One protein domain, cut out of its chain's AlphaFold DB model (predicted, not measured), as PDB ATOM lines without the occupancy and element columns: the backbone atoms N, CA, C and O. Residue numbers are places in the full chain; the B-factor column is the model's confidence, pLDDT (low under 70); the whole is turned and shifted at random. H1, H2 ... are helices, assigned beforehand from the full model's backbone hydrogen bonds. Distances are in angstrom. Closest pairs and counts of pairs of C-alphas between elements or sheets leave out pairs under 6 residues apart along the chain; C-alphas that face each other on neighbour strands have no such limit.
ATOM      1  N   ASP A  50      37.473   0.725   2.005       85.31
ATOM      2  CA  ASP A  50      38.269   1.901   2.355       85.31
ATOM      3  C   ASP A  50      37.697   3.190   1.739       85.31
ATOM      4  O   ASP A  50      37.578   4.200   2.434       85.31
ATOM      5  N   LEU A  51      37.248   3.145   0.477       88.44
ATOM      6  CA  LEU A  51      36.557   4.274  -0.157       88.44
ATOM      7  C   LEU A  51      35.205   4.555   0.499       88.44
ATOM      8  O   LEU A  51      34.877   5.712   0.732       88.44
ATOM      9  N   PHE A  52      34.437   3.519   0.849       89.44
ATOM     10  CA  PHE A  52      33.181   3.707   1.584       89.44
ATOM     11  C   PHE A  52      33.409   4.272   2.987       89.44
ATOM     12  O   PHE A  52      32.634   5.112   3.428       89.44
ATOM     13  N   SER A  53      34.483   3.875   3.672       88.31
ATOM     14  CA  SER A  53      34.858   4.463   4.961       88.31
ATOM     15  C   SER A  53      35.174   5.953   4.827       88.31
ATOM     16  O   SER A  53      34.692   6.747   5.626       88.31
ATOM     17  N   SER A  54      35.947   6.332   3.806       89.25
ATOM     18  CA  SER A  54      36.266   7.733   3.506       89.25
ATOM     19  C   SER A  54      35.009   8.529   3.126       89.25
ATOM     20  O   SER A  54      34.793   9.626   3.637       89.25
ATOM     21  N   PHE A  55      34.106   7.937   2.338       92.94
ATOM     22  CA  PHE A  55      32.798   8.519   2.043       92.94
ATOM     23  C   PHE A  55      31.936   8.702   3.298       92.94
ATOM     24  O   PHE A  55      31.278   9.724   3.440       92.94
ATOM     25  N   PHE A  56      31.954   7.762   4.243       90.44
ATOM     26  CA  PHE A  56      31.248   7.937   5.511       90.44
ATOM     27  C   PHE A  56      31.849   9.062   6.356       90.44
ATOM     28  O   PHE A  56      31.084   9.801   6.965       90.44
ATOM     29  N   SER A  57      33.169   9.261   6.348       88.88
ATOM     30  CA  SER A  57      33.774  10.453   6.963       88.88
ATOM     31  C   SER A  57      33.294  11.742   6.287       88.88
ATOM     32  O   SER A  57      32.886  12.671   6.984       88.88
ATOM     33  N   TYR A  58      33.240  11.765   4.948       89.69
ATOM     34  CA  TYR A  58      32.650  12.874   4.193       89.69
ATOM     35  C   TYR A  58      31.190  13.121   4.574       89.69
ATOM     36  O   TYR A  58      30.809  14.267   4.731       89.69
ATOM     37  N   LEU A  59      30.374  12.080   4.761       87.81
ATOM     38  CA  LEU A  59      28.970  12.245   5.138       87.81
ATOM     39  C   LEU A  59      28.769  12.663   6.595       87.81
ATOM     40  O   LEU A  59      27.742  13.264   6.878       87.81
ATOM     41  N   LYS A  60      29.672  12.294   7.512       84.12
ATOM     42  CA  LYS A  60      29.458  12.389   8.967       84.12
ATOM     43  C   LYS A  60      29.536  13.809   9.511       84.12
ATOM     44  O   LYS A  60      28.717  14.181  10.344       84.12
ATOM     45  N   LYS A  61      30.567  14.553   9.118       70.25
ATOM     46  CA  LYS A  61      30.866  15.865   9.705       70.25
ATOM     47  C   LYS A  61      29.694  16.822   9.445       70.25
ATOM     48  O   LYS A  61      29.273  16.912   8.305       70.25
ATOM     49  N   ASP A  62      29.132  17.444  10.475       66.25
ATOM     50  CA  ASP A  62      28.071  18.465  10.361       66.25
ATOM     51  C   ASP A  62      26.784  18.001   9.651       66.25
ATOM     52  O   ASP A  62      26.084  18.788   9.021       66.25
ATOM     53  N   ASN A  63      26.468  16.702   9.726       73.44
ATOM     54  CA  ASN A  63      25.280  16.132   9.095       73.44
ATOM     55  C   ASN A  63      24.424  15.356  10.109       73.44
ATOM     56  O   ASN A  63      24.803  14.245  10.507       73.44
ATOM     57  N   PRO A  64      23.241  15.873  10.484       73.88
ATOM     58  CA  PRO A  64      22.347  15.188  11.413       73.88
ATOM     59  C   PRO A  64      21.772  13.875  10.849       73.88
ATOM     60  O   PRO A  64      21.353  13.024  11.627       73.88
ATOM     61  N   PHE A  65      21.811  13.666   9.527       78.12
ATOM     62  CA  PHE A  65      21.284  12.481   8.830       78.12
ATOM     63  C   PHE A  65      22.357  11.441   8.479       78.12
ATOM     64  O   PHE A  65      22.166  10.580   7.612       78.12
ATOM     65  N   PHE A  66      23.532  11.528   9.109       84.94
ATOM     66  CA  PHE A  66      24.647  10.630   8.821       84.94
ATOM     67  C   PHE A  66      24.265   9.148   8.951       84.94
ATOM     68  O   PHE A  66      24.615   8.344   8.081       84.94
ATOM     69  N   GLU A  67      23.559   8.771  10.021       87.44
ATOM     70  CA  GLU A  67      23.206   7.369  10.251       87.44
ATOM     71  C   GLU A  67      22.199   6.866   9.209       87.44
ATOM     72  O   GLU A  67      22.360   5.755   8.701       87.44
ATOM     73  N   GLU A  68      21.228   7.682   8.791       89.94
ATOM     74  CA  GLU A  68      20.316   7.371   7.689       89.94
ATOM     75  C   GLU A  68      21.082   7.143   6.386       89.94
ATOM     76  O   GLU A  68      20.922   6.094   5.757       89.94
ATOM     77  N   PHE A  69      21.957   8.068   5.982       92.12
ATOM     78  CA  PHE A  69      22.707   7.941   4.727       92.12
ATOM     79  C   PHE A  69      23.655   6.745   4.730       92.12
ATOM     80  O   PHE A  69      23.766   6.020   3.732       92.12
ATOM     81  N   LYS A  70      24.310   6.489   5.863       92.06
ATOM     82  CA  LYS A  70      25.146   5.307   6.062       92.06
ATOM     83  C   LYS A  70      24.320   4.031   5.944       92.06
ATOM     84  O   LYS A  70      24.705   3.130   5.199       92.06
ATOM     85  N   ASN A  71      23.171   3.953   6.609       93.31
ATOM     86  CA  ASN A  71      22.323   2.765   6.571       93.31
ATOM     87  C   ASN A  71      21.702   2.539   5.182       93.31
ATOM     88  O   ASN A  71      21.701   1.406   4.695       93.31
ATOM     89  N   ILE A  72      21.286   3.602   4.486       96.19
ATOM     90  CA  ILE A  72      20.838   3.548   3.085       96.19
ATOM     91  C   ILE A  72      21.963   3.035   2.171       96.19
ATOM     92  O   ILE A  72      21.743   2.144   1.348       96.19
ATOM     93  N   THR A  73      23.188   3.540   2.346       96.69
ATOM     94  CA  THR A  73      24.362   3.082   1.584       96.69
ATOM     95  C   THR A  73      24.628   1.594   1.815       96.69
ATOM     96  O   THR A  73      24.844   0.837   0.865       96.69
ATOM     97  N   LEU A  74      24.584   1.144   3.072       95.00
ATOM     98  CA  LEU A  74      24.771  -0.266   3.424       95.00
ATOM     99  C   LEU A  74      23.668  -1.159   2.839       95.00
ATOM    100  O   LEU A  74      23.959  -2.288   2.437       95.00
ATOM    101  N   LEU A  75      22.433  -0.658   2.755       97.62
ATOM    102  CA  LEU A  75      21.308  -1.361   2.143       97.62
ATOM    103  C   LEU A  75      21.480  -1.505   0.623       97.62
ATOM    104  O   LEU A  75      21.250  -2.586   0.081       97.62
ATOM    105  N   LEU A  76      21.967  -0.463  -0.060       98.31
ATOM    106  CA  LEU A  76      22.313  -0.549  -1.482       98.31
ATOM    107  C   LEU A  76      23.443  -1.558  -1.732       98.31
ATOM    108  O   LEU A  76      23.365  -2.358  -2.664       98.31
ATOM    109  N   LEU A  77      24.488  -1.553  -0.898       96.56
ATOM    110  CA  LEU A  77      25.583  -2.523  -1.011       96.56
ATOM    111  C   LEU A  77      25.113  -3.960  -0.795       96.56
ATOM    112  O   LEU A  77      25.600  -4.876  -1.465       96.56
ATOM    113  N   GLU A  78      24.169  -4.168   0.122       96.88
ATOM    114  CA  GLU A  78      23.506  -5.457   0.282       96.88
ATOM    115  C   GLU A  78      22.759  -5.862  -0.994       96.88
ATOM    116  O   GLU A  78      22.939  -6.986  -1.463       96.88
ATOM    117  N   ASP A  79      21.969  -4.964  -1.578       98.19
ATOM    118  CA  ASP A  79      21.192  -5.265  -2.779       98.19
ATOM    119  C   ASP A  79      22.080  -5.591  -3.989       98.19
ATOM    120  O   ASP A  79      21.864  -6.596  -4.667       98.19
ATOM    121  N   LEU A  80      23.132  -4.801  -4.221       97.94
ATOM    122  CA  LEU A  80      24.119  -5.071  -5.270       97.94
ATOM    123  C   LEU A  80      24.782  -6.440  -5.069       97.94
ATOM    124  O   LEU A  80      24.906  -7.222  -6.021       97.94
ATOM    125  N   SER A  81      25.172  -6.748  -3.828       96.88
ATOM    126  CA  SER A  81      25.752  -8.045  -3.462       96.88
ATOM    127  C   SER A  81      24.777  -9.183  -3.748       96.88
ATOM    128  O   SER A  81      25.142 -10.157  -4.408       96.88
ATOM    129  N   TYR A  82      23.517  -9.038  -3.329       97.69
ATOM    130  CA  TYR A  82      22.467 -10.015  -3.595       97.69
ATOM    131  C   TYR A  82      22.251 -10.227  -5.095       97.69
ATOM    132  O   TYR A  82      22.276 -11.370  -5.544       97.69
ATOM    133  N   ARG A  83      22.087  -9.153  -5.882       96.50
ATOM    134  CA  ARG A  83      21.849  -9.229  -7.337       96.50
ATOM    135  C   ARG A  83      22.933 -10.025  -8.062       96.50
ATOM    136  O   ARG A  83      22.657 -10.695  -9.057       96.50
ATOM    137  N   LYS A  84      24.174  -9.954  -7.574       95.38
ATOM    138  CA  LYS A  84      25.295 -10.716  -8.133       95.38
ATOM    139  C   LYS A  84      25.318 -12.155  -7.620       95.38
ATOM    140  O   LYS A  84      25.511 -13.067  -8.418       95.38
ATOM    141  N   LEU A  85      25.076 -12.358  -6.325       96.25
ATOM    142  CA  LEU A  85      25.033 -13.679  -5.696       96.25
ATOM    143  C   LEU A  85      23.873 -14.545  -6.191       96.25
ATOM    144  O   LEU A  85      24.068 -15.739  -6.366       96.25
ATOM    145  N   GLU A  86      22.692 -13.985  -6.453       96.19
ATOM    146  CA  GLU A  86      21.518 -14.748  -6.918       96.19
ATOM    147  C   GLU A  86      21.785 -15.484  -8.238       96.19
ATOM    148  O   GLU A  86      21.193 -16.528  -8.498       96.19
ATOM    149  N   LYS A  87      22.731 -14.993  -9.048       94.19
ATOM    150  CA  LYS A  87      23.117 -15.618 -10.320       94.19
ATOM    151  C   LYS A  87      23.898 -16.923 -10.145       94.19
ATOM    152  O   LYS A  87      23.945 -17.714 -11.080       94.19
ATOM    153  N   THR A  88      24.542 -17.135  -8.998       92.38
ATOM    154  CA  THR A  88      25.471 -18.262  -8.783       92.38
ATOM    155  C   THR A  88      25.199 -19.059  -7.509       92.38
ATOM    156  O   THR A  88      25.538 -20.238  -7.442       92.38
ATOM    157  N   ASN A  89      24.580 -18.458  -6.495       91.69
ATOM    158  CA  ASN A  89      24.291 -19.078  -5.210       91.69
ATOM    159  C   ASN A  89      22.814 -19.481  -5.130       91.69
ATOM    160  O   ASN A  89      21.933 -18.637  -4.984       91.69
ATOM    161  N   LEU A  90      22.551 -20.788  -5.161       90.00
ATOM    162  CA  LEU A  90      21.193 -21.346  -5.174       90.00
ATOM    163  C   LEU A  90      20.396 -21.084  -3.884       90.00
ATOM    164  O   LEU A  90      19.170 -21.112  -3.908       90.00
ATOM    165  N   VAL A  91      21.071 -20.825  -2.762       93.75
ATOM    166  CA  VAL A  91      20.453 -20.739  -1.427       93.75
ATOM    167  C   VAL A  91      20.241 -19.282  -0.985       93.75
ATOM    168  O   VAL A  91      19.457 -19.008  -0.073       93.75
ATOM    169  N   ILE A  92      20.889 -18.311  -1.644       96.44
ATOM    170  CA  ILE A  92      20.864 -16.900  -1.219       96.44
ATOM    171  C   ILE A  92      19.456 -16.299  -1.215       96.44
ATOM    172  O   ILE A  92      19.139 -15.474  -0.359       96.44
ATOM    173  N   LYS A  93      18.590 -16.742  -2.130       96.25
ATOM    174  CA  LYS A  93      17.210 -16.266  -2.243       96.25
ATOM    175  C   LYS A  93      16.375 -16.625  -1.018       96.25
ATOM    176  O   LYS A  93      15.686 -15.764  -0.467       96.25
ATOM    177  N   ASP A  94      16.465 -17.867  -0.560       96.00
ATOM    178  CA  ASP A  94      15.721 -18.333   0.613       96.00
ATOM    179  C   ASP A  94      16.285 -17.737   1.905       96.00
ATOM    180  O   ASP A  94      15.528 -17.336   2.793       96.00
ATOM    181  N   LEU A  95      17.608 -17.562   1.972       96.88
ATOM    182  CA  LEU A  95      18.261 -16.847   3.067       96.88
ATOM    183  C   LEU A  95      17.823 -15.377   3.137       96.88
ATOM    184  O   LEU A  95      17.486 -14.903   4.226       96.88
ATOM    185  N   ARG A  96      17.744 -14.673   1.994       97.19
ATOM    186  CA  ARG A  96      17.229 -13.294   1.930       97.19
ATOM    187  C   ARG A  96      15.777 -13.232   2.377       97.19
ATOM    188  O   ARG A  96      15.447 -12.371   3.180       97.19
ATOM    189  N   LYS A  97      14.914 -14.146   1.918       96.88
ATOM    190  CA  LYS A  97      13.507 -14.210   2.356       96.88
ATOM    191  C   LYS A  97      13.383 -14.421   3.865       96.88
ATOM    192  O   LYS A  97      12.626 -13.710   4.520       96.88
ATOM    193  N   SER A  98      14.138 -15.366   4.424       95.62
ATOM    194  CA  SER A  98      14.143 -15.635   5.868       95.62
ATOM    195  C   SER A  98      14.575 -14.403   6.670       95.62
ATOM    196  O   SER A  98      13.915 -14.014   7.635       95.62
ATOM    197  N   TYR A  99      15.639 -13.729   6.224       96.06
ATOM    198  CA  TYR A  99      16.109 -12.497   6.850       96.06
ATOM    199  C   TYR A  99      15.104 -11.342   6.707       96.06
ATOM    200  O   TYR A  99      14.768 -10.697   7.699       96.06
ATOM    201  N   ALA A 100      14.560 -11.134   5.505       96.62
ATOM    202  CA  ALA A 100      13.562 -10.110   5.206       96.62
ATOM    203  C   ALA A 100      12.322 -10.250   6.094       96.62
ATOM    204  O   ALA A 100      11.826  -9.253   6.613       96.62
ATOM    205  N   LYS A 101      11.854 -11.483   6.331       95.69
ATOM    206  CA  LYS A 101      10.737 -11.749   7.247       95.69
ATOM    207  C   LYS A 101      11.031 -11.222   8.656       95.69
ATOM    208  O   LYS A 101      10.248 -10.436   9.173       95.69
ATOM    209  N   LYS A 102      12.201 -11.556   9.218       93.19
ATOM    210  CA  LYS A 102      12.626 -11.092  10.555       93.19
ATOM    211  C   LYS A 102      12.703  -9.566  10.667       93.19
ATOM    212  O   LYS A 102      12.454  -9.024  11.739       93.19
ATOM    213  N   ILE A 103      13.096  -8.871   9.596       92.69
ATOM    214  CA  ILE A 103      13.127  -7.403   9.581       92.69
ATOM    215  C   ILE A 103      11.710  -6.834   9.509       92.69
ATOM    216  O   ILE A 103      11.358  -5.984  10.322       92.69
ATOM    217  N   LEU A 104      10.875  -7.345   8.601       93.12
ATOM    218  CA  LEU A 104       9.492  -6.891   8.438       93.12
ATOM    219  C   LEU A 104       8.624  -7.124   9.677       93.12
ATOM    220  O   LEU A 104       7.724  -6.328   9.931       93.12
ATOM    221  N   ASP A 105       8.903  -8.167  10.462       91.62
ATOM    222  CA  ASP A 105       8.194  -8.435  11.718       91.62
ATOM    223  C   ASP A 105       8.310  -7.256  12.709       91.62
ATOM    224  O   ASP A 105       7.359  -6.967  13.433       91.62
ATOM    225  N   LYS A 106       9.415  -6.493  12.680       88.31
ATOM    226  CA  LYS A 106       9.598  -5.286  13.512       88.31
ATOM    227  C   LYS A 106       8.629  -4.156  13.155       88.31
ATOM    228  O   LYS A 106       8.300  -3.338  14.009       88.31
ATOM    229  N   TYR A 107       8.184  -4.107  11.902       86.06
ATOM    230  CA  TYR A 107       7.307  -3.060  11.378       86.06
ATOM    231  C   TYR A 107       5.818  -3.405  11.491       86.06
ATOM    232  O   TYR A 107       4.985  -2.561  11.186       86.06
ATOM    233  N   GLN A 108       5.455  -4.618  11.929       80.19
ATOM    234  CA  GLN A 108       4.046  -5.034  12.035       80.19
ATOM    235  C   GLN A 108       3.257  -4.239  13.079       80.19
ATOM    236  O   GLN A 108       2.071  -3.992  12.891       80.19
ATOM    237  N   TYR A 109       3.916  -3.847  14.171       75.50
ATOM    238  CA  TYR A 109       3.281  -3.189  15.319       75.50
ATOM    239  C   TYR A 109       3.797  -1.768  15.556       75.50
ATOM    240  O   TYR A 109       3.398  -1.115  16.520       75.50
ATOM    241  N   LYS A 110       4.710  -1.290  14.706       76.56
ATOM    242  CA  LYS A 110       5.248   0.063  14.802       76.56
ATOM    243  C   LYS A 110       4.269   1.026  14.129       76.56
ATOM    244  O   LYS A 110       3.776   0.731  13.044       76.56
ATOM    245  N   LYS A 111       3.989   2.163  14.775       70.44
ATOM    246  CA  LYS A 111       3.292   3.279  14.117       70.44
ATOM    247  C   LYS A 111       4.109   3.756  12.914       70.44
ATOM    248  O   LYS A 111       5.323   3.537  12.882       70.44
ATOM    249  N   ASP A 112       3.441   4.397  11.960       71.00
ATOM    250  CA  ASP A 112       4.117   5.026  10.829       71.00
ATOM    251  C   ASP A 112       5.244   5.941  11.331       71.00
ATOM    252  O   ASP A 112       5.123   6.601  12.365       71.00
ATOM    253  N   THR A 113       6.380   5.859  10.645       70.44
ATOM    254  CA  THR A 113       7.648   6.465  11.048       70.44
ATOM    255  C   THR A 113       8.029   7.544  10.057       70.44
ATOM    256  O   THR A 113       8.019   7.307   8.848       70.44
ATOM    257  N   ASP A 114       8.424   8.706  10.563       72.12
ATOM    258  CA  ASP A 114       8.949   9.784   9.726       72.12
ATOM    259  C   ASP A 114      10.412   9.535   9.321       72.12
ATOM    260  O   ASP A 114      10.958  10.240   8.473       72.12
ATOM    261  N   ASN A 115      11.056   8.498   9.877       83.69
ATOM    262  CA  ASN A 115      12.427   8.149   9.534       83.69
ATOM    263  C   ASN A 115      12.503   7.555   8.116       83.69
ATOM    264  O   ASN A 115      12.022   6.448   7.853       83.69
ATOM    265  N   VAL A 116      13.161   8.281   7.208       84.94
ATOM    266  CA  VAL A 116      13.276   7.900   5.792       84.94
ATOM    267  C   VAL A 116      13.996   6.563   5.617       84.94
ATOM    268  O   VAL A 116      13.574   5.755   4.791       84.94
ATOM    269  N   TYR A 117      15.039   6.274   6.405       90.31
ATOM    270  CA  TYR A 117      15.721   4.981   6.318       90.31
ATOM    271  C   TYR A 117      14.771   3.824   6.639       90.31
ATOM    272  O   TYR A 117      14.750   2.841   5.904       90.31
ATOM    273  N   GLU A 118      13.954   3.937   7.685       91.31
ATOM    274  CA  GLU A 118      13.006   2.880   8.054       91.31
ATOM    275  C   GLU A 118      11.945   2.648   6.973       91.31
ATOM    276  O   GLU A 118      11.616   1.502   6.660       91.31
ATOM    277  N   GLN A 119      11.453   3.725   6.354       91.50
ATOM    278  CA  GLN A 119      10.536   3.637   5.217       91.50
ATOM    279  C   GLN A 119      11.183   2.908   4.025       91.50
ATOM    280  O   GLN A 119      10.582   2.004   3.438       91.50
ATOM    281  N   ILE A 120      12.442   3.228   3.711       94.06
ATOM    282  CA  ILE A 120      13.207   2.569   2.642       94.06
ATOM    283  C   ILE A 120      13.538   1.110   2.985       94.06
ATOM    284  O   ILE A 120      13.411   0.238   2.124       94.06
ATOM    285  N   GLU A 121      13.911   0.808   4.231       95.19
ATOM    286  CA  GLU A 121      14.197  -0.553   4.703       95.19
ATOM    287  C   GLU A 121      12.942  -1.436   4.614       95.19
ATOM    288  O   GLU A 121      12.988  -2.553   4.083       95.19
ATOM    289  N   LYS A 122      11.798  -0.914   5.074       94.06
ATOM    290  CA  LYS A 122      10.494  -1.577   4.978       94.06
ATOM    291  C   LYS A 122      10.112  -1.841   3.522       94.06
ATOM    292  O   LYS A 122       9.744  -2.975   3.197       94.06
ATOM    293  N   ALA A 123      10.249  -0.849   2.640       94.31
ATOM    294  CA  ALA A 123       9.984  -1.002   1.211       94.31
ATOM    295  C   ALA A 123      10.893  -2.070   0.577       94.31
ATOM    296  O   ALA A 123      10.413  -2.978  -0.108       94.31
ATOM    297  N   TYR A 124      12.193  -2.024   0.872       96.88
ATOM    298  CA  TYR A 124      13.202  -2.936   0.329       96.88
ATOM    299  C   TYR A 124      12.921  -4.398   0.679       96.88
ATOM    300  O   TYR A 124      12.828  -5.256  -0.208       96.88
ATOM    301  N   TYR A 125      12.721  -4.703   1.962       96.69
ATOM    302  CA  TYR A 125      12.400  -6.070   2.371       96.69
ATOM    303  C   TYR A 125      10.966  -6.465   2.004       96.69
ATOM    304  O   TYR A 125      10.703  -7.640   1.752       96.69
ATOM    305  N   GLY A 126      10.040  -5.508   1.895       95.69
ATOM    306  CA  GLY A 126       8.691  -5.738   1.374       95.69
ATOM    307  C   GLY A 126       8.701  -6.239  -0.072       95.69
ATOM    308  O   GLY A 126       7.994  -7.197  -0.402       95.69
ATOM    309  N   LYS A 127       9.566  -5.665  -0.919       96.25
ATOM    310  CA  LYS A 127       9.728  -6.068  -2.324       96.25
ATOM    311  C   LYS A 127      10.216  -7.504  -2.494       96.25
ATOM    312  O   LYS A 127       9.832  -8.137  -3.473       96.25
ATOM    313  N   VAL A 128      10.947  -8.066  -1.525       96.75
ATOM    314  CA  VAL A 128      11.317  -9.501  -1.509       96.75
ATOM    315  C   VAL A 128      10.079 -10.413  -1.547       96.75
ATOM    316  O   VAL A 128      10.132 -11.522  -2.080       96.75
ATOM    317  N   PHE A 129       8.948  -9.933  -1.021       96.62
ATOM    318  CA  PHE A 129       7.654 -10.619  -1.015       96.62
ATOM    319  C   PHE A 129       6.643 -10.002  -1.992       96.62
ATOM    320  O   PHE A 129       5.443 -10.216  -1.837       96.62
ATOM    321  N   ASN A 130       7.105  -9.225  -2.979       94.31
ATOM    322  CA  ASN A 130       6.262  -8.517  -3.948       94.31
ATOM    323  C   ASN A 130       5.215  -7.583  -3.316       94.31
ATOM    324  O   ASN A 130       4.179  -7.314  -3.925       94.31
ATOM    325  N   LYS A 131       5.468  -7.068  -2.108       93.25
ATOM    326  CA  LYS A 131       4.585  -6.065  -1.508       93.25
ATOM    327  C   LYS A 131       4.712  -4.737  -2.270       93.25
ATOM    328  O   LYS A 131       5.825  -4.387  -2.680       93.25
ATOM    329  N   PRO A 132       3.604  -4.006  -2.483       89.56
ATOM    330  CA  PRO A 132       3.666  -2.658  -3.030       89.56
ATOM    331  C   PRO A 132       4.353  -1.713  -2.035       89.56
ATOM    332  O   PRO A 132       4.300  -1.938  -0.827       89.56
ATOM    333  N   ILE A 133       4.987  -0.662  -2.558       88.88
ATOM    334  CA  ILE A 133       5.552   0.420  -1.746       88.88
ATOM    335  C   ILE A 133       4.399   1.377  -1.434       88.88
ATOM    336  O   ILE A 133       3.815   1.958  -2.350       88.88
ATOM    337  N   THR A 134       4.026   1.467  -0.161       86.44
ATOM    338  CA  THR A 134       2.876   2.250   0.330       86.44
ATOM    339  C   THR A 134       3.275   3.636   0.833       86.44
ATOM    340  O   THR A 134       2.416   4.468   1.100       86.44
ATOM    341  N   GLU A 135       4.577   3.868   0.960       85.81
ATOM    342  CA  GLU A 135       5.219   5.104   1.390       85.81
ATOM    343  C   GLU A 135       4.928   6.255   0.407       85.81
ATOM    344  O   GLU A 135       4.523   6.017  -0.735       85.81
ATOM    345  N   ALA A 136       5.136   7.504   0.838       85.81
ATOM    346  CA  ALA A 136       4.865   8.705   0.042       85.81
ATOM    347  C   ALA A 136       5.588   8.699  -1.320       85.81
ATOM    348  O   ALA A 136       6.639   8.078  -1.478       85.81
ATOM    349  N   GLU A 137       5.046   9.414  -2.316       86.31
ATOM    350  CA  GLU A 137       5.588   9.445  -3.689       86.31
ATOM    351  C   GLU A 137       7.081   9.750  -3.733       86.31
ATOM    352  O   GLU A 137       7.849   9.086  -4.423       86.31
ATOM    353  N   LEU A 138       7.492  10.700  -2.912       85.00
ATOM    354  CA  LEU A 138       8.862  11.136  -2.791       85.00
ATOM    355  C   LEU A 138       9.816  10.020  -2.325       85.00
ATOM    356  O   LEU A 138      10.866   9.796  -2.926       85.00
ATOM    357  N   VAL A 139       9.398   9.235  -1.329       88.75
ATOM    358  CA  VAL A 139      10.125   8.048  -0.850       88.75
ATOM    359  C   VAL A 139      10.170   6.972  -1.932       88.75
ATOM    360  O   VAL A 139      11.200   6.328  -2.120       88.75
ATOM    361  N   ARG A 140       9.076   6.788  -2.688       90.62
ATOM    362  CA  ARG A 140       9.031   5.838  -3.814       90.62
ATOM    363  C   ARG A 140       9.996   6.228  -4.933       90.62
ATOM    364  O   ARG A 140      10.662   5.347  -5.476       90.62
ATOM    365  N   ASN A 141      10.087   7.516  -5.254       92.31
ATOM    366  CA  ASN A 141      10.996   8.034  -6.276       92.31
ATOM    367  C   ASN A 141      12.457   7.865  -5.840       92.31
ATOM    368  O   ASN A 141      13.251   7.282  -6.584       92.31
ATOM    369  N   PHE A 142      12.782   8.244  -4.598       93.75
ATOM    370  CA  PHE A 142      14.105   8.010  -4.015       93.75
ATOM    371  C   PHE A 142      14.473   6.521  -4.019       93.75
ATOM    372  O   PHE A 142      15.551   6.152  -4.480       93.75
ATOM    373  N   TYR A 143      13.563   5.649  -3.565       95.44
ATOM    374  CA  TYR A 143      13.741   4.195  -3.588       95.44
ATOM    375  C   TYR A 143      14.044   3.687  -5.003       95.44
ATOM    376  O   TYR A 143      14.976   2.905  -5.205       95.44
ATOM    377  N   GLY A 144      13.244   4.118  -5.983       96.44
ATOM    378  CA  GLY A 144      13.384   3.712  -7.377       96.44
ATOM    379  C   GLY A 144      14.749   4.086  -7.943       96.44
ATOM    380  O   GLY A 144      15.422   3.239  -8.525       96.44
ATOM    381  N   GLU A 145      15.192   5.323  -7.716       97.38
ATOM    382  CA  GLU A 145      16.507   5.786  -8.162       97.38
ATOM    383  C   GLU A 145      17.652   5.094  -7.414       97.38
ATOM    384  O   GLU A 145      18.596   4.632  -8.059       97.38
ATOM    385  N   LEU A 146      17.547   4.927  -6.091       97.75
ATOM    386  CA  LEU A 146      18.545   4.237  -5.270       97.75
ATOM    387  C   LEU A 146      18.827   2.829  -5.797       97.75
ATOM    388  O   LEU A 146      19.972   2.486  -6.091       97.75
ATOM    389  N   PHE A 147      17.783   2.016  -5.959       97.56
ATOM    390  CA  PHE A 147      17.937   0.625  -6.390       97.56
ATOM    391  C   PHE A 147      18.056   0.465  -7.914       97.56
ATOM    392  O   PHE A 147      18.346  -0.635  -8.384       97.56
ATOM    393  N   SER A 148      17.928   1.548  -8.692       97.38
ATOM    394  CA  SER A 148      18.322   1.572 -10.111       97.38
ATOM    395  C   SER A 148      19.842   1.622 -10.314       97.38
ATOM    396  O   SER A 148      20.336   1.354 -11.413       97.38
ATOM    397  N   ILE A 149      20.612   1.950  -9.267       98.00
ATOM    398  CA  ILE A 149      22.072   1.921  -9.319       98.00
ATOM    399  C   ILE A 149      22.514   0.472  -9.560       98.00
ATOM    400  O   ILE A 149      22.336  -0.399  -8.712       98.00
ATOM    401  N   ASP A 150      23.089   0.215 -10.735       95.38
ATOM    402  CA  ASP A 150      23.606  -1.091 -11.157       95.38
ATOM    403  C   ASP A 150      25.064  -0.958 -11.610       95.38
ATOM    404  O   ASP A 150      25.414  -1.048 -12.784       95.38
ATOM    405  N   THR A 151      25.936  -0.642 -10.656       96.19
ATOM    406  CA  THR A 151      27.386  -0.648 -10.852       96.19
ATOM    407  C   THR A 151      28.054  -1.266  -9.637       96.19
ATOM    408  O   THR A 151      27.581  -1.136  -8.511       96.19
ATOM    409  N   TYR A 152      29.165  -1.952  -9.880       94.69
ATOM    410  CA  TYR A 152      29.961  -2.617  -8.849       94.69
ATOM    411  C   TYR A 152      31.262  -1.871  -8.553       94.69
ATOM    412  O   TYR A 152      32.012  -2.253  -7.661       94.69
ATOM    413  N   LYS A 153      31.541  -0.794  -9.294       96.81
ATOM    414  CA  LYS A 153      32.724   0.030  -9.080       96.81
ATOM    415  C   LYS A 153      32.456   1.008  -7.937       96.81
ATOM    416  O   LYS A 153      31.627   1.901  -8.087       96.81
ATOM    417  N   SER A 154      33.166   0.858  -6.817       95.12
ATOM    418  CA  SER A 154      32.919   1.632  -5.589       95.12
ATOM    419  C   SER A 154      32.860   3.143  -5.803       95.12
ATOM    420  O   SER A 154      31.932   3.770  -5.306       95.12
ATOM    421  N   SER A 155      33.780   3.728  -6.577       97.06
ATOM    422  CA  SER A 155      33.762   5.171  -6.857       97.06
ATOM    423  C   SER A 155      32.488   5.612  -7.580       97.06
ATOM    424  O   SER A 155      31.908   6.633  -7.234       97.06
ATOM    425  N   GLN A 156      31.982   4.812  -8.522       97.94
ATOM    426  CA  GLN A 156      30.729   5.113  -9.218       97.94
ATOM    427  C   GLN A 156      29.501   4.927  -8.322       97.94
ATOM    428  O   GLN A 156      28.545   5.687  -8.449       97.94
ATOM    429  N   VAL A 157      29.508   3.928  -7.431       97.94
ATOM    430  CA  VAL A 157      28.437   3.758  -6.434       97.94
ATOM    431  C   VAL A 157      28.387   4.982  -5.520       97.94
ATOM    432  O   VAL A 157      27.317   5.554  -5.337       97.94
ATOM    433  N   ILE A 158      29.540   5.407  -4.998       97.81
ATOM    434  CA  ILE A 158      29.655   6.558  -4.096       97.81
ATOM    435  C   ILE A 158      29.236   7.856  -4.797       97.81
ATOM    436  O   ILE A 158      28.435   8.604  -4.248       97.81
ATOM    437  N   ASP A 159      29.718   8.112  -6.014       97.50
ATOM    438  CA  ASP A 159      29.337   9.299  -6.794       97.50
ATOM    439  C   ASP A 159      27.820   9.361  -7.044       97.50
ATOM    440  O   ASP A 159      27.183  10.393  -6.828       97.50
ATOM    441  N   ARG A 160      27.206   8.232  -7.428       97.88
ATOM    442  CA  ARG A 160      25.750   8.152  -7.628       97.88
ATOM    443  C   ARG A 160      24.971   8.340  -6.331       97.88
ATOM    444  O   ARG A 160      23.963   9.035  -6.352       97.88
ATOM    445  N   LEU A 161      25.436   7.760  -5.223       96.50
ATOM    446  CA  LEU A 161      24.838   7.971  -3.903       96.50
ATOM    447  C   LEU A 161      24.914   9.438  -3.487       96.50
ATOM    448  O   LEU A 161      23.905   9.988  -3.072       96.50
ATOM    449  N   ASN A 162      26.068  10.090  -3.654       94.81
ATOM    450  CA  ASN A 162      26.228  11.499  -3.304       94.81
ATOM    451  C   ASN A 162      25.275  12.390  -4.114       94.81
ATOM    452  O   ASN A 162      24.564  13.216  -3.548       94.81
ATOM    453  N   LYS A 163      25.193  12.175  -5.433       94.38
ATOM    454  CA  LYS A 163      24.239  12.882  -6.305       94.38
ATOM    455  C   LYS A 163      22.791  12.636  -5.895       94.38
ATOM    456  O   LYS A 163      21.993  13.566  -5.897       94.38
ATOM    457  N   LEU A 164      22.459  11.398  -5.535       94.06
ATOM    458  CA  LEU A 164      21.120  11.042  -5.084       94.06
ATOM    459  C   LEU A 164      20.781  11.715  -3.747       94.06
ATOM    460  O   LEU A 164      19.691  12.262  -3.606       94.06
ATOM    461  N   PHE A 165      21.715  11.730  -2.793       91.69
ATOM    462  CA  PHE A 165      21.521  12.411  -1.518       91.69
ATOM    463  C   PHE A 165      21.337  13.916  -1.716       91.69
ATOM    464  O   PHE A 165      20.337  14.443  -1.251       91.69
ATOM    465  N   LYS A 166      22.196  14.578  -2.501       89.56
ATOM    466  CA  LYS A 166      22.059  16.013  -2.830       89.56
ATOM    467  C   LYS A 166      20.759  16.361  -3.565       89.56
ATOM    468  O   LYS A 166      20.306  17.495  -3.504       89.56
ATOM    469  N   LYS A 167      20.179  15.407  -4.298       90.00
ATOM    470  CA  LYS A 167      18.931  15.611  -5.044       90.00
ATOM    471  C   LYS A 167      17.689  15.564  -4.151       90.00
ATOM    472  O   LYS A 167      16.745  16.298  -4.406       90.00
ATOM    473  N   TYR A 168      17.665  14.660  -3.175       86.69
ATOM    474  CA  TYR A 168      16.474  14.390  -2.359       86.69
ATOM    475  C   TYR A 168      16.552  14.992  -0.952       86.69
ATOM    476  O   TYR A 168      15.526  15.208  -0.311       86.69
ATOM    477  N   PHE A 169      17.757  15.275  -0.470       83.75
ATOM    478  CA  PHE A 169      18.000  15.846   0.843       83.75
ATOM    479  C   PHE A 169      18.748  17.164   0.692       83.75
ATOM    480  O   PHE A 169      19.605  17.311  -0.182       83.75
ATOM    481  N   LEU A 170      18.449  18.105   1.586       76.00
ATOM    482  CA  LEU A 170      19.214  19.336   1.725       76.00
ATOM    483  C   LEU A 170      20.573  18.989   2.353       76.00
ATOM    484  O   LEU A 170      20.738  19.011   3.568       76.00
ATOM    485  N   PHE A 171      21.510  18.565   1.510       74.50
ATOM    486  CA  PHE A 171      22.841  18.121   1.900       74.50
ATOM    487  C   PHE A 171      23.883  18.958   1.160       74.50
ATOM    488  O   PHE A 171      24.306  18.627   0.048       74.50
ATOM    489  N   GLU A 172      24.296  20.053   1.788       73.19
ATOM    490  CA  GLU A 172      25.373  20.905   1.296       73.19
ATOM    491  C   GLU A 172      26.629  20.724   2.141       73.19
ATOM    492  O   GLU A 172      26.590  20.420   3.330       73.19
ATOM    493  N   ARG A 173      27.780  20.850   1.484       76.56
ATOM    494  CA  ARG A 173      29.103  20.657   2.080       76.56
ATOM    495  C   ARG A 173      29.975  21.822   1.688       76.56
ATOM    496  O   ARG A 173      29.859  22.286   0.557       76.56
ATOM    497  N   PHE A 174      30.887  22.203   2.576       77.44
ATOM    498  CA  PHE A 174      31.935  23.171   2.274       77.44
ATOM    499  C   PHE A 174      32.671  22.804   0.982       77.44
ATOM    500  O   PHE A 174      32.941  21.623   0.727       77.44
ATOM    501  N   ASP A 175      33.027  23.816   0.194       81.88
ATOM    502  CA  ASP A 175      33.664  23.638  -1.114       81.88
ATOM    503  C   ASP A 175      34.938  22.800  -1.024       81.88
ATOM    504  O   ASP A 175      35.113  21.867  -1.802       81.88
ATOM    505  N   GLN A 176      35.751  23.016   0.013       81.81
ATOM    506  CA  GLN A 176      36.951  22.219   0.287       81.81
ATOM    507  C   GLN A 176      36.643  20.714   0.412       81.81
ATOM    508  O   GLN A 176      37.389  19.871  -0.091       81.81
ATOM    509  N   TYR A 177      35.519  20.343   1.036       85.75
ATOM    510  CA  TYR A 177      35.093  18.945   1.122       85.75
ATOM    511  C   TYR A 177      34.530  18.415  -0.189       85.75
ATOM    512  O   TYR A 177      34.721  17.235  -0.479       85.75
ATOM    513  N   ASN A 178      33.860  19.249  -0.987       87.94
ATOM    514  CA  ASN A 178      33.425  18.851  -2.325       87.94
ATOM    515  C   ASN A 178      34.629  18.615  -3.250       87.94
ATOM    516  O   ASN A 178      34.671  17.593  -3.928       87.94
ATOM    517  N   GLU A 179      35.653  19.469  -3.206       89.06
ATOM    518  CA  GLU A 179      36.890  19.288  -3.975       89.06
ATOM    519  C   GLU A 179      37.639  18.012  -3.568       89.06
ATOM    520  O   GLU A 179      38.049  17.219  -4.422       89.06
ATOM    521  N   LEU A 180      37.787  17.767  -2.259       91.06
ATOM    522  CA  LEU A 180      38.386  16.530  -1.749       91.06
ATOM    523  C   LEU A 180      37.567  15.294  -2.143       91.06
ATOM    524  O   LEU A 180      38.144  14.261  -2.496       91.06
ATOM    525  N   PHE A 181      36.236  15.392  -2.124       93.12
ATOM    526  CA  PHE A 181      35.350  14.335  -2.604       93.12
ATOM    527  C   PHE A 181      35.568  14.061  -4.097       93.12
ATOM    528  O   PHE A 181      35.772  12.908  -4.482       93.12
ATOM    529  N   ASP A 182      35.617  15.090  -4.936       93.88
ATOM    530  CA  ASP A 182      35.830  14.930  -6.377       93.88
ATOM    531  C   ASP A 182      37.191  14.289  -6.679       93.88
ATOM    532  O   ASP A 182      37.293  13.390  -7.523       93.88
ATOM    533  N   GLN A 183      38.237  14.669  -5.937       93.75
ATOM    534  CA  GLN A 183      39.540  14.005  -6.009       93.75
ATOM    535  C   GLN A 183      39.467  12.539  -5.570       93.75
ATOM    536  O   GLN A 183      40.034  11.681  -6.246       93.75
ATOM    537  N   MET A 184      38.765  12.226  -4.472       94.62
ATOM    538  CA  MET A 184      38.562  10.847  -3.999       94.62
ATOM    539  C   MET A 184      37.936   9.970  -5.093       94.62
ATOM    540  O   MET A 184      38.397   8.850  -5.331       94.62
ATOM    541  N   ILE A 185      36.910  10.482  -5.783       96.00
ATOM    542  CA  ILE A 185      36.223   9.765  -6.865       96.00
ATOM    543  C   ILE A 185      37.120   9.616  -8.093       96.00
ATOM    544  O   ILE A 185      37.202   8.519  -8.652       96.00
ATOM    545  N   LYS A 186      37.805  10.689  -8.501       94.56
ATOM    546  CA  LYS A 186      38.664  10.709  -9.693       94.56
ATOM    547  C   LYS A 186      39.904   9.830  -9.541       94.56
ATOM    548  O   LYS A 186      40.296   9.155 -10.489       94.56
ATOM    549  N   GLU A 187      40.531   9.855  -8.369       94.88
ATOM    550  CA  GLU A 187      41.755   9.099  -8.083       94.88
ATOM    551  C   GLU A 187      41.479   7.673  -7.597       94.88
ATOM    552  O   GLU A 187      42.400   6.857  -7.568       94.88
ATOM    553  N   GLU A 188      40.241   7.372  -7.188       94.00
ATOM    554  CA  GLU A 188      39.845   6.101  -6.561       94.00
ATOM    555  C   GLU A 188      40.700   5.755  -5.335       94.00
ATOM    556  O   GLU A 188      41.047   4.594  -5.065       94.00
ATOM    557  N   LYS A 189      41.039   6.799  -4.574       93.00
ATOM    558  CA  LYS A 189      41.844   6.730  -3.358       93.00
ATOM    559  C   LYS A 189      41.103   7.385  -2.199       93.00
ATOM    560  O   LYS A 189      40.543   8.461  -2.397       93.00
ATOM    561  N   PRO A 190      41.111   6.770  -1.003       88.56
ATOM    562  CA  PRO A 190      40.484   7.364   0.166       88.56
ATOM    563  C   PRO A 190      41.160   8.697   0.502       88.56
ATOM    564  O   PRO A 190      42.382   8.828   0.392       88.56
ATOM    565  N   LYS A 191      40.358   9.678   0.910       90.00
ATOM    566  CA  LYS A 191      40.808  10.993   1.378       90.00
ATOM    567  C   LYS A 191      40.462  11.163   2.856       90.00
ATOM    568  O   LYS A 191      39.573  10.483   3.378       90.00
ATOM    569  N   ASN A 192      41.190  12.045   3.531       84.94
ATOM    570  CA  ASN A 192      40.880  12.417   4.902       84.94
ATOM    571  C   ASN A 192      39.939  13.629   4.893       84.94
ATOM    572  O   ASN A 192      40.250  14.633   4.261       84.94
ATOM    573  N   PHE A 193      38.798  13.513   5.570       82.31
ATOM    574  CA  PHE A 193      37.811  14.589   5.704       82.31
ATOM    575  C   PHE A 193      37.832  15.232   7.100       82.31
ATOM    576  O   PHE A 193      37.087  16.176   7.347       82.31
ATOM    577  N   ASP A 194      38.724  14.778   7.986       70.12
ATOM    578  CA  ASP A 194      38.858  15.256   9.366       70.12
ATOM    579  C   ASP A 194      39.671  16.567   9.470       70.12
ATOM    580  O   ASP A 194      40.295  16.825  10.491       70.12
ATOM    581  N   HIS A 195      39.701  17.404   8.423       57.00
ATOM    582  CA  HIS A 195      40.416  18.687   8.468       57.00
ATOM    583  C   HIS A 195      39.817  19.607   9.549       57.00
ATOM    584  O   HIS A 195      38.623  19.927   9.503       57.00
ATOM    585  N   GLU A 196      40.668  20.004  10.502       54.53
ATOM    586  CA  GLU A 196      40.408  20.903  11.644       54.53
ATOM    587  C   GLU A 196      40.394  22.394  11.245       54.53
ATOM    588  O   GLU A 196      40.195  23.256  12.090       54.53
ATOM    589  N   ASP A 197      40.573  22.712   9.960       50.34
ATOM    590  CA  ASP A 197      40.807  24.081   9.472       50.34
ATOM    591  C   ASP A 197      39.522  24.901   9.198       50.34
ATOM    592  O   ASP A 197      39.593  25.954   8.565       50.34
ATOM    593  N   LEU A 198      38.347  24.425   9.626       53.22
ATOM    594  CA  LEU A 198      37.081  25.160   9.493       53.22
ATOM    595  C   LEU A 198      36.698  25.775  10.838       53.22
ATOM    596  O   LEU A 198      36.687  25.074  11.848       53.22
ATOM    597  N   ASP A 199      36.382  27.070  10.830       55.50
ATOM    598  CA  ASP A 199      35.937  27.810  12.011       55.50
ATOM    599  C   ASP A 199      34.625  27.200  12.550       55.50
ATOM    600  O   ASP A 199      33.710  26.894  11.780       55.50
ATOM    601  N   GLU A 200      34.526  27.003  13.869       49.81
ATOM    602  CA  GLU A 200      33.323  26.464  14.528       49.81
ATOM    603  C   GLU A 200      32.071  27.292  14.193       49.81
ATOM    604  O   GLU A 200      30.981  26.737  14.054       49.81
ATOM    605  N   SER A 201      32.233  28.598  13.965       54.56
ATOM    606  CA  SER A 201      31.137  29.492  13.574       54.56
ATOM    607  C   SER A 201      30.593  29.222  12.162       54.56
ATOM    608  O   SER A 201      29.389  29.354  11.928       54.56
ATOM    609  N   ASP A 202      31.438  28.779  11.226       49.78
ATOM    610  CA  ASP A 202      31.016  28.393   9.874       49.78
ATOM    611  C   ASP A 202      30.279  27.043   9.881       49.78
ATOM    612  O   ASP A 202      29.355  26.822   9.092       49.78
ATOM    613  N   ILE A 203      30.659  26.149  10.801       48.41
ATOM    614  CA  ILE A 203      29.997  24.861  11.042       48.41
ATOM    615  C   ILE A 203      28.596  25.073  11.622       48.41
ATOM    616  O   ILE A 203      27.624  24.538  11.082       48.41
ATOM    617  N   GLU A 204      28.481  25.873  12.687       50.38
ATOM    618  CA  GLU A 204      27.197  26.178  13.326       50.38
ATOM    619  C   GLU A 204      26.232  26.836  12.342       50.38
ATOM    620  O   GLU A 204      25.080  26.418  12.243       50.38
ATOM    621  N   LYS A 205      26.719  27.774  11.527       55.44
ATOM    622  CA  LYS A 205      25.903  28.439  10.511       55.44
ATOM    623  C   LYS A 205      25.403  27.487   9.421       55.44
ATOM    624  O   LYS A 205      24.240  27.563   9.050       55.44
ATOM    625  N   ASN A 206      26.235  26.564   8.932       48.19
ATOM    626  CA  ASN A 206      25.816  25.576   7.928       48.19
ATOM    627  C   ASN A 206      24.720  24.645   8.477       48.19
ATOM    628  O   ASN A 206      23.727  24.359   7.807       48.19
ATOM    629  N   ILE A 207      24.875  24.216   9.731       51.72
ATOM    630  CA  ILE A 207      23.883  23.404  10.435       51.72
ATOM    631  C   ILE A 207      22.588  24.206  10.651       51.72
ATOM    632  O   ILE A 207      21.503  23.713  10.337       51.72
ATOM    633  N   GLU A 208      22.681  25.445  11.139       51.16
ATOM    634  CA  GLU A 208      21.529  26.327  11.342       51.16
ATOM    635  C   GLU A 208      20.802  26.643  10.037       51.16
ATOM    636  O   GLU A 208      19.578  26.563  10.016       51.16
ATOM    637  N   ASP A 209      21.508  26.910   8.940       52.47
ATOM    638  CA  ASP A 209      20.908  27.150   7.624       52.47
ATOM    639  C   ASP A 209      20.136  25.907   7.143       52.47
ATOM    640  O   ASP A 209      19.002  26.015   6.664       52.47
ATOM    641  N   GLN A 210      20.684  24.703   7.362       48.16
ATOM    642  CA  GLN A 210      19.983  23.451   7.061       48.16
ATOM    643  C   GLN A 210      18.718  23.254   7.920       48.16
ATOM    644  O   GLN A 210      17.728  22.711   7.423       48.16
ATOM    645  N   PHE A 211      18.710  23.710   9.178       48.09
ATOM    646  CA  PHE A 211      17.562  23.593  10.091       48.09
ATOM    647  C   PHE A 211      16.526  24.732   9.958       48.09
ATOM    648  O   PHE A 211      15.324  24.485  10.100       48.09
ATOM    649  N   GLN A 212      16.945  25.971   9.678       42.56
ATOM    650  CA  GLN A 212      16.072  27.148   9.546       42.56
ATOM    651  C   GLN A 212      15.240  27.095   8.263       42.56
ATOM    652  O   GLN A 212      14.047  27.401   8.284       42.56
ATOM    653  N   ILE A 213      15.826  26.623   7.160       41.69
ATOM    654  CA  ILE A 213      15.088  26.393   5.911       41.69
ATOM    655  C   ILE A 213      14.048  25.277   6.108       41.69
ATOM    656  O   ILE A 213      12.919  25.381   5.638       41.69
ATOM    657  N   GLN A 214      14.382  24.235   6.879       36.72
ATOM    658  CA  GLN A 214      13.456  23.135   7.163       36.72
ATOM    659  C   GLN A 214      12.292  23.544   8.069       36.72
ATOM    660  O   GLN A 214      11.176  23.088   7.853       36.72
ATOM    661  N   SER A 215      12.506  24.414   9.056       37.91
ATOM    662  CA  SER A 215      11.445  24.823   9.991       37.91
ATOM    663  C   SER A 215      10.383  25.738   9.364       37.91
ATOM    664  O   SER A 215       9.275  25.822   9.895       37.91
ATOM    665  N   ALA A 216      10.667  26.355   8.213       38.69
ATOM    666  CA  ALA A 216       9.696  27.152   7.465       38.69
ATOM    667  C   ALA A 216       8.775  26.321   6.537       38.69
ATOM    668  O   ALA A 216       7.703  26.808   6.183       38.69
ATOM    669  N   GLU A 217       9.135  25.077   6.182       39.75
ATOM    670  CA  GLU A 217       8.422  24.267   5.168       39.75
ATOM    671  C   GLU A 217       8.165  22.791   5.570       39.75
ATOM    672  O   GLU A 217       8.005  21.926   4.709       39.75
TER     673      GLU A 217
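AT A GLANCE: This is residues 50 to 217 of the 230 residues of an uncharacterized protein of Anaerococcus hydrogenalis ACS-025-V-Sch4 (UniProt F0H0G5). The long helix H2 runs through the middle of a body of seven helices, with H1, H6 and H7 side by side as a bundle on one side of it and H3, H4 and H5 on the other. H8 lies off this body and touches no helix. The printed part has 168 residues with eight named helices, H1 to H8 along the chain, and no named strand: all helix. It is compact, with a radius of gyration of the C-alphas of 17.7 A, and only just flat, spanning 51 by 40 by 22 A.

IN THESE COORDINATES: Find C-alpha 66 at (24.647, 10.630, 8.821); from there H2 runs 28.3 A to residue 85. Before it is H1, residues 50 to 60; after it come H3, 92 to 105, H4, 116 to 127, H5, 137 to 148, H6, 154 to 168, 21.1 A, and H7, 175 to 187. H8, 200 to 216, runs 24.7 A to C-alpha 216 at (9.696, 27.152, 7.465).

HOW THE PARTS SIT: Look at H2: its residues 68 to 75 touch H4, the same way at a shallow tilt of 19 degrees, closest at C-alphas 68 and 117, 5.4 A. Its residues 66 to 70 touch H1, a hairpin, closest at C-alphas 60 and 66, 5.1 A. H3 touches H4 at a steep tilt of 49 degrees, closest at C-alphas 100 and 125, 5.1 A. H5 and H6 form a hairpin at 11 degrees, closest at C-alphas 142 and 168, 7.0 A. In the bundle, H1 touches H7, closest at C-alphas 58 and 177, 7.2 A. Every O i to N i+4 pair is within hydrogen-bond range in H1 to H7, and 11 of 13 in H8.

THE WHOLE: The C-alphas of Leu 90 and Ser 201, the farthest apart, are 55.1 A apart. The printed part has no cut; the link H7 to H8 is long. Residue 62 and residues 195 to 217 have pLDDT under 70.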